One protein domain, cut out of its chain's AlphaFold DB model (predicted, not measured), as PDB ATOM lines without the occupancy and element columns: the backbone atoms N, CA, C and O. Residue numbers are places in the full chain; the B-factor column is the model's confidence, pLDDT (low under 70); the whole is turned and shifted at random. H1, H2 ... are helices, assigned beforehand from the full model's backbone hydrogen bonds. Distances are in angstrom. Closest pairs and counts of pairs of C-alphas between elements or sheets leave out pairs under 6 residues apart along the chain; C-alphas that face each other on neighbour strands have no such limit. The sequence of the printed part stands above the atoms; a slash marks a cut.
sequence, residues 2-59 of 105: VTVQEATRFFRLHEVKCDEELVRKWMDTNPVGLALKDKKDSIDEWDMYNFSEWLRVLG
ATOM      1  N   VAL A   2     -17.354   3.546 -22.367       92.31
ATOM      2  CA  VAL A   2     -18.655   4.184 -22.590       92.31
ATOM      3  C   VAL A   2     -18.790   4.625 -24.045       92.31
ATOM      4  O   VAL A   2     -17.903   5.276 -24.596       92.31
ATOM      5  N   THR A   3     -19.920   4.304 -24.671       95.62
ATOM      6  CA  THR A   3     -20.234   4.774 -26.025       95.62
ATOM      7  C   THR A   3     -20.812   6.193 -26.019       95.62
ATOM      8  O   THR A   3     -21.438   6.634 -25.056       95.62
ATOM      9  N   VAL A   4     -20.686   6.896 -27.150       96.81
ATOM     10  CA  VAL A   4     -21.314   8.216 -27.361       96.81
ATOM     11  C   VAL A   4     -22.828   8.163 -27.129       96.81
ATOM     12  O   VAL A   4     -23.400   9.087 -26.556       96.81
ATOM     13  N   GLN A   5     -23.483   7.074 -27.538       97.19
ATOM     14  CA  GLN A   5     -24.925   6.881 -27.366       97.19
ATOM     15  C   GLN A   5     -25.307   6.740 -25.890       97.19
ATOM     16  O   GLN A   5     -26.266   7.365 -25.433       97.19
ATOM     17  N   GLU A   6     -24.539   5.961 -25.123       96.06
ATOM     18  CA  GLU A   6     -24.742   5.811 -23.680       96.06
ATOM     19  C   GLU A   6     -24.529   7.132 -22.940       96.06
ATOM     20  O   GLU A   6     -25.375   7.502 -22.124       96.06
ATOM     21  N   ALA A   7     -23.468   7.871 -23.275       96.94
ATOM     22  CA  ALA A   7     -23.196   9.190 -22.709       96.94
ATOM     23  C   ALA A   7     -24.274  10.214 -23.052       96.94
ATOM     24  O   ALA A   7     -24.802  10.875 -22.161       96.94
ATOM     25  N   THR A   8     -24.702  10.264 -24.311       97.88
ATOM     26  CA  THR A   8     -25.788  11.154 -24.740       97.88
ATOM     27  C   THR A   8     -27.084  10.849 -23.993       97.88
ATOM     28  O   THR A   8     -27.769  11.763 -23.537       97.88
ATOM     29  N   ARG A   9     -27.421   9.564 -23.820       97.19
ATOM     30  CA  ARG A   9     -28.600   9.158 -23.048       97.19
ATOM     31  C   ARG A   9     -28.477   9.564 -21.580       97.19
ATOM     32  O   ARG A   9     -29.449  10.061 -21.021       97.19
ATOM     33  N   PHE A  10     -27.310   9.358 -20.970       96.75
ATOM     34  CA  PHE A  10     -27.063   9.724 -19.577       96.75
ATOM     35  C   PHE A  10     -27.180  11.237 -19.357       96.75
ATOM     36  O   PHE A  10     -27.897  11.662 -18.456       96.75
ATOM     37  N   PHE A  11     -26.557  12.056 -20.205       97.19
ATOM     38  CA  PHE A  11     -26.625  13.516 -20.091       97.19
ATOM     39  C   PHE A  11     -28.046  14.047 -20.300       97.19
ATOM     40  O   PHE A  11     -28.511  14.877 -19.522       97.19
ATOM     41  N   ARG A  12     -28.788  13.507 -21.275       96.19
ATOM     42  CA  ARG A  12     -30.197  13.876 -21.494       96.19
ATOM     43  C   ARG A  12     -31.111  13.480 -20.336       96.19
ATOM     44  O   ARG A  12     -32.060  14.206 -20.056       96.19
ATOM     45  N   LEU A  13     -30.842  12.354 -19.668       96.12
ATOM     46  CA  LEU A  13     -31.583  11.944 -18.469       96.12
ATOM     47  C   LEU A  13     -31.429  12.966 -17.330       96.12
ATOM     48  O   LEU A  13     -32.346  13.122 -16.533       96.12
ATOM     49  N   HIS A  14     -30.306  13.685 -17.302       93.25
ATOM     50  CA  HIS A  14     -30.027  14.776 -16.368       93.25
ATOM     51  C   HIS A  14     -30.325  16.160 -16.972       93.25
ATOM     52  O   HIS A  14     -29.740  17.161 -16.573       93.25
ATOM     53  N   GLU A  15     -31.221  16.216 -17.964       93.44
ATOM     54  CA  GLU A  15     -31.724  17.446 -18.589       93.44
ATOM     55  C   GLU A  15     -30.672  18.308 -19.311       93.44
ATOM     56  O   GLU A  15     -30.961  19.429 -19.742       93.44
ATOM     57  N   VAL A  16     -29.467  17.778 -19.543       94.44
ATOM     58  CA  VAL A  16     -28.467  18.456 -20.367       94.44
ATOM     59  C   VAL A  16     -28.920  18.420 -21.828       94.44
ATOM     60  O   VAL A  16     -29.133  17.358 -22.423       94.44
ATOM     61  N   LYS A  17     -29.071  19.602 -22.432       93.19
ATOM     62  CA  LYS A  17     -29.461  19.752 -23.839       93.19
ATOM     63  C   LYS A  17     -28.273  19.445 -24.749       93.19
ATOM     64  O   LYS A  17     -27.458  20.320 -25.018       93.19
ATOM     65  N   CYS A  18     -28.189  18.210 -25.232       95.50
ATOM     66  CA  CYS A  18     -27.129  17.781 -26.139       95.50
ATOM     67  C   CYS A  18     -27.607  16.777 -27.195       95.50
ATOM     68  O   CYS A  18     -28.671  16.156 -27.081       95.50
ATOM     69  N   ASP A  19     -26.784  16.583 -28.218       96.62
ATOM     70  CA  ASP A  19     -26.897  15.522 -29.212       96.62
ATOM     71  C   ASP A  19     -25.621  14.674 -29.259       96.62
ATOM     72  O   ASP A  19     -24.637  14.953 -28.572       96.62
ATOM     73  N   GLU A  20     -25.662  13.596 -30.042       97.69
ATOM     74  CA  GLU A  20     -24.521  12.691 -30.173       97.69
ATOM     75  C   GLU A  20     -23.307  13.360 -30.822       97.69
ATOM     76  O   GLU A  20     -22.188  12.910 -30.598       97.69
ATOM     77  N   GLU A  21     -23.491  14.409 -31.624       97.56
ATOM     78  CA  GLU A  21     -22.386  15.108 -32.277       97.56
ATOM     79  C   GLU A  21     -21.599  15.940 -31.261       97.56
ATOM     80  O   GLU A  21     -20.374  15.823 -31.188       97.56
ATOM     81  N   LEU A  22     -22.297  16.694 -30.409       96.88
ATOM     82  CA  LEU A  22     -21.702  17.447 -29.305       96.88
ATOM     83  C   LEU A  22     -20.993  16.526 -28.313       96.88
ATOM     84  O   LEU A  22     -19.859  16.797 -27.917       96.88
ATOM     85  N   VAL A  23     -21.638  15.418 -27.936       97.44
ATOM     86  CA  VAL A  23     -21.050  14.441 -27.009       97.44
ATOM     87  C   VAL A  23     -19.835  13.767 -27.631       97.44
ATOM     88  O   VAL A  23     -18.809  13.639 -26.967       97.44
ATOM     89  N   ARG A  24     -19.898  13.394 -28.914       97.69
ATOM     90  CA  ARG A  24     -18.745  12.840 -29.636       97.69
ATOM     91  C   ARG A  24     -17.587  13.826 -29.669       97.69
ATOM     92  O   ARG A  24     -16.482  13.445 -29.303       97.69
ATOM     93  N   LYS A  25     -17.843  15.085 -30.042       96.38
ATOM     94  CA  LYS A  25     -16.814  16.132 -30.068       96.38
ATOM     95  C   LYS A  25     -16.141  16.254 -28.702       96.38
ATOM     96  O   LYS A  25     -14.922  16.180 -28.629       96.38
ATOM     97  N   TRP A  26     -16.917  16.348 -27.623       96.38
ATOM     98  CA  TRP A  26     -16.360  16.392 -26.270       96.38
ATOM     99  C   TRP A  26     -15.528  15.148 -25.926       96.38
ATOM    100  O   TRP A  26     -14.411  15.293 -25.430       96.38
ATOM    101  N   MET A  27     -16.020  13.942 -26.230       96.00
ATOM    102  CA  MET A  27     -15.288  12.690 -25.986       96.00
ATOM    103  C   MET A  27     -13.990  12.576 -26.791       96.00
ATOM    104  O   MET A  27     -13.096  11.839 -26.385       96.00
ATOM    105  N   ASP A  28     -13.874  13.302 -27.903       94.88
ATOM    106  CA  ASP A  28     -12.698  13.288 -28.772       94.88
ATOM    107  C   ASP A  28     -11.699  14.420 -28.468       94.88
ATOM    108  O   ASP A  28     -10.525  14.300 -28.815       94.88
ATOM    109  N   THR A  29     -12.130  15.515 -27.829       92.19
ATOM    110  CA  THR A  29     -11.278  16.704 -27.618       92.19
ATOM    111  C   THR A  29     -11.001  17.037 -26.157       92.19
ATOM    112  O   THR A  29      -9.998  17.683 -25.861       92.19
ATOM    113  N   ASN A  30     -11.876  16.649 -25.229       93.94
ATOM    114  CA  ASN A  30     -11.732  16.983 -23.815       93.94
ATOM    115  C   ASN A  30     -11.001  15.859 -23.056       93.94
ATOM    116  O   ASN A  30     -11.371  14.698 -23.221       93.94
ATOM    117  N   PRO A  31     -10.026  16.153 -22.171       93.38
ATOM    118  CA  PRO A  31      -9.315  15.125 -21.404       93.38
ATOM    119  C   PRO A  31     -10.215  14.180 -20.591       93.38
ATOM    120  O   PRO A  31      -9.927  12.986 -20.505       93.38
ATOM    121  N   VAL A  32     -11.305  14.690 -20.008       94.19
ATOM    122  CA  VAL A  32     -12.271  13.875 -19.252       94.19
ATOM    123  C   VAL A  32     -13.101  13.018 -20.204       94.19
ATOM    124  O   VAL A  32     -13.247  11.820 -19.973       94.19
ATOM    125  N   GLY A  33     -13.563  13.596 -21.315       94.50
ATOM    126  CA  GLY A  33     -14.277  12.865 -22.362       94.50
ATOM    127  C   GLY A  33     -13.442  11.742 -22.990       94.50
ATOM    128  O   GLY A  33     -13.933  10.624 -23.158       94.50
ATOM    129  N   LEU A  34     -12.155  11.999 -23.240       94.69
ATOM    130  CA  LEU A  34     -11.187  11.007 -23.714       94.69
ATOM    131  C   LEU A  34     -11.016   9.872 -22.700       94.69
ATOM    132  O   LEU A  34     -11.033   8.701 -23.064       94.69
ATOM    133  N   ALA A  35     -10.900  10.192 -21.407       94.31
ATOM    134  CA  ALA A  35     -10.820   9.176 -20.362       94.31
ATOM    135  C   ALA A  35     -12.114   8.349 -20.250       94.31
ATOM    136  O   ALA A  35     -12.041   7.133 -20.059       94.31
ATOM    137  N   LEU A  36     -13.283   8.979 -20.409       93.81
ATOM    138  CA  LEU A  36     -14.580   8.302 -20.424       93.81
ATOM    139  C   LEU A  36     -14.669   7.290 -21.574       93.81
ATOM    140  O   LEU A  36     -15.089   6.149 -21.374       93.81
ATOM    141  N   LYS A  37     -14.224   7.703 -22.765       92.44
ATOM    142  CA  LYS A  37     -14.171   6.866 -23.965       92.44
ATOM    143  C   LYS A  37     -13.190   5.707 -23.801       92.44
ATOM    144  O   LYS A  37     -13.559   4.561 -24.045       92.44
ATOM    145  N   ASP A  38     -11.969   6.002 -23.353       91.00
ATOM    146  CA  ASP A  38     -10.833   5.087 -23.478       91.00
ATOM    147  C   ASP A  38     -10.585   4.202 -22.248       91.00
ATOM    148  O   ASP A  38      -9.955   3.149 -22.349       91.00
ATOM    149  N   LYS A  39     -11.014   4.643 -21.063       88.62
ATOM    150  CA  LYS A  39     -10.552   4.062 -19.789       88.62
ATOM    151  C   LYS A  39     -11.663   3.772 -18.794       88.62
ATOM    152  O   LYS A  39     -11.446   2.976 -17.884       88.62
ATOM    153  N   LYS A  40     -12.816   4.428 -18.919       88.06
ATOM    154  CA  LYS A  40     -13.891   4.339 -17.928       88.06
ATOM    155  C   LYS A  40     -14.969   3.345 -18.362       88.06
ATOM    156  O   LYS A  40     -15.344   3.258 -19.535       88.06
ATOM    157  N   ASP A  41     -15.483   2.598 -17.391       88.62
ATOM    158  CA  ASP A  41     -16.537   1.602 -17.606       88.62
ATOM    159  C   ASP A  41     -17.940   2.109 -17.269       88.62
ATOM    160  O   ASP A  41     -18.923   1.496 -17.677       88.62
ATOM    161  N   SER A  42     -18.048   3.244 -16.580       92.12
ATOM    162  CA  SER A  42     -19.325   3.860 -16.229       92.12
ATOM    163  C   SER A  42     -19.255   5.379 -16.289       92.12
ATOM    164  O   SER A  42     -18.190   5.970 -16.130       92.12
ATOM    165  N   ILE A  43     -20.415   5.997 -16.480       94.31
ATOM    166  CA  ILE A  43     -20.606   7.449 -16.459       94.31
ATOM    167  C   ILE A  43     -21.070   7.851 -15.067       94.31
ATOM    168  O   ILE A  43     -21.891   7.147 -14.475       94.31
ATOM    169  N   ASP A  44     -20.566   8.965 -14.556       93.88
ATOM    170  CA  ASP A  44     -21.029   9.566 -13.309       93.88
ATOM    171  C   ASP A  44     -21.357  11.057 -13.472       93.88
ATOM    172  O   ASP A  44     -21.250  11.650 -14.549       93.88
ATOM    173  N   GLU A  45     -21.804  11.669 -12.378       93.62
ATOM    174  CA  GLU A  45     -22.171  13.084 -12.344       93.62
ATOM    175  C   GLU A  45     -20.983  14.006 -12.655       93.62
ATOM    176  O   GLU A  45     -21.183  15.072 -13.231       93.62
ATOM    177  N   TRP A  46     -19.743  13.609 -12.343       94.69
ATOM    178  CA  TRP A  46     -18.563  14.425 -12.648       94.69
ATOM    179  C   TRP A  46     -18.311  14.524 -14.147       94.69
ATOM    180  O   TRP A  46     -17.969  15.606 -14.630       94.69
ATOM    181  N   ASP A  47     -18.530  13.438 -14.891       95.44
ATOM    182  CA  ASP A  47     -18.456  13.471 -16.354       95.44
ATOM    183  C   ASP A  47     -19.506  14.434 -16.931       95.44
ATOM    184  O   ASP A  47     -19.210  15.211 -17.836       95.44
ATOM    185  N   MET A  48     -20.722  14.427 -16.370       95.38
ATOM    186  CA  MET A  48     -21.801  15.336 -16.767       95.38
ATOM    187  C   MET A  48     -21.476  16.797 -16.445       95.38
ATOM    188  O   MET A  48     -21.679  17.666 -17.300       95.38
ATOM    189  N   TYR A  49     -20.969  17.092 -15.244       95.44
ATOM    190  CA  TYR A  49     -20.548  18.447 -14.886       95.44
ATOM    191  C   TYR A  49     -19.434  18.930 -15.812       95.44
ATOM    192  O   TYR A  49     -19.501  20.047 -16.321       95.44
ATOM    193  N   ASN A  50     -18.446  18.079 -16.096       96.12
ATOM    194  CA  ASN A  50     -17.370  18.428 -17.012       96.12
ATOM    195  C   ASN A  50     -17.881  18.700 -18.435       96.12
ATOM    196  O   ASN A  50     -17.510  19.713 -19.029       96.12
ATOM    197  N   PHE A  51     -18.753  17.838 -18.961       96.75
ATOM    198  CA  PHE A  51     -19.383  18.049 -20.262       96.75
ATOM    199  C   PHE A  51     -20.171  19.364 -20.305       96.75
ATOM    200  O   PHE A  51     -20.063  20.113 -21.273       96.75
ATOM    201  N   SER A  52     -20.915  19.680 -19.241       95.62
ATOM    202  CA  SER A  52     -21.708  20.912 -19.145       95.62
ATOM    203  C   SER A  52     -20.829  22.164 -19.128       95.62
ATOM    204  O   SER A  52     -21.122  23.130 -19.831       95.62
ATOM    205  N   GLU A  53     -19.724  22.142 -18.379       94.94
ATOM    206  CA  GLU A  53     -18.762  23.249 -18.351       94.94
ATOM    207  C   GLU A  53     -18.071  23.436 -19.705       94.94
ATOM    208  O   GLU A  53     -17.946  24.564 -20.180       94.94
ATOM    209  N   TRP A  54     -17.683  22.339 -20.362       96.12
ATOM    210  CA  TRP A  54     -17.117  22.385 -21.709       96.12
ATOM    211  C   TRP A  54     -18.118  22.950 -22.724       96.12
ATOM    212  O   TRP A  54     -17.769  23.819 -23.523       96.12
ATOM    213  N   LEU A  55     -19.379  22.513 -22.661       95.50
ATOM    214  CA  LEU A  55     -20.440  22.991 -23.545       95.50
ATOM    215  C   LEU A  55     -20.707  24.490 -23.350       95.50
ATOM    216  O   LEU A  55     -20.952  25.191 -24.328       95.50
ATOM    217  N   ARG A  56     -20.614  24.996 -22.111       94.69
ATOM    218  CA  ARG A  56     -20.821  26.418 -21.790       94.69
ATOM    219  C   ARG A  56     -19.838  27.337 -22.512       94.69
ATOM    220  O   ARG A  56     -20.209  28.450 -22.873       94.69
ATOM    221  N   VAL A  57     -18.588  26.906 -22.677       94.81
ATOM    222  CA  VAL A  57     -17.522  27.735 -23.267       94.81
ATOM    223  C   VAL A  57     -17.277  27.443 -24.747       94.81
ATOM    224  O   VAL A  57     -16.519  28.169 -25.391       94.81
ATOM    225  N   LEU A  58     -17.918  26.415 -25.304       94.00
ATOM    226  CA  LEU A  58     -17.768  26.019 -26.699       94.00
ATOM    227  C   LEU A  58     -18.121  27.175 -27.647       94.00
ATOM    228  O   LEU A  58     -19.201  27.753 -27.559       94.00
ATOM    229  N   GLY A  59     -17.216  27.512 -28.570       93.44
ATOM    230  CA  GLY A  59     -17.401  28.621 -29.510       93.44
ATOM    231  C   GLY A  59     -17.112  30.011 -28.933       93.44
ATOM    232  O   GLY A  59     -17.078  30.975 -29.692       93.44
TER     233      GLY A  59
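AT A GLANCE: This is residues 2 to 59 of the 105 residues of an uncharacterized protein of Bacillus sp. V3-13 (UniProt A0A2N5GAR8). Look for a small, compact cluster of four short helices set crosswise to one another rather than side by side: H1 and H3 lie toward opposite ends of H2, H3 turning off it at a corner, and H4, the longest, crosses H2 near right angles. The printed part has 58 residues with four named helices, in the order H1, H2, H3, H4, and no named strand; its class is all helix. The whole is compact, with a radius of gyration of the C-alphas of 9.8 A, and its rounded outline spans 27 by 22 by 19 A.

IN THESE COORDINATES: Start at Val 2 and go on to C-alpha 4 at (-21.314, 8.216, -27.361), where H1 begins; it covers residues 4 to 13 and is 14.1 A from first to last C-alpha. After residues 14 to 19, find C-alpha 20 at (-24.521, 12.691, -30.173), from which H2 runs through residues 20 to 29, also 14.1 A. Past Asn 30 you reach H3, residues 31 to 38, 10.4 A long. Residues 39 to 44 then bring you to H4, residues 45 to 57, 18.9 A long, which ends at C-alpha 57 at (-17.522, 27.735, -23.267).

HOW THE PARTS SIT: Begin with H2, the hub, which touches the three other helices. H1 touches H2 at a steep tilt of 65 degrees, opposite ways; look at the C-alphas of Val 4 and Arg 24, their closest, 5.8 A apart. H2 and H3 touch only at the corner by their link, about perpendicular at 74 degrees, and their closest C-alphas, of Met 27 and Gly 33, are 3.8 A apart. H4 only just touches H2, with 3 pairs of C-alphas within 8 A and with its residues 51 to 54 alone; the closest are those of Trp 26 and Phe 51, 6.9 A apart, and the lines are about perpendicular at 88 degrees. With its residues 47 to 51 alone H4 touches H3, at a steep tilt of 52 degrees, opposite ways; the closest C-alphas, of Val 32 and Asp 47, are 6.8 A apart. H1 and H4 are close but not clearly touching, the C-alphas of Phe 11 and Met 48 being their closest at 6.1 A. H1 and H3 are near each other, with 6 pairs of C-alphas within 10 A. In H1, H2, H3 and H4 every O i to N i+4 pair is within hydrogen-bond range.

THE WHOLE: The two C-alphas farthest apart are those of Asp 41 and Gly 59, 29.5 A. The printed part has no cut. The link from H2 to H3 is tight, and those from H1 to H2 and from H3 to H4 are short. The mean pLDDT of the printed part is 94.8, and no printed residue is under 70.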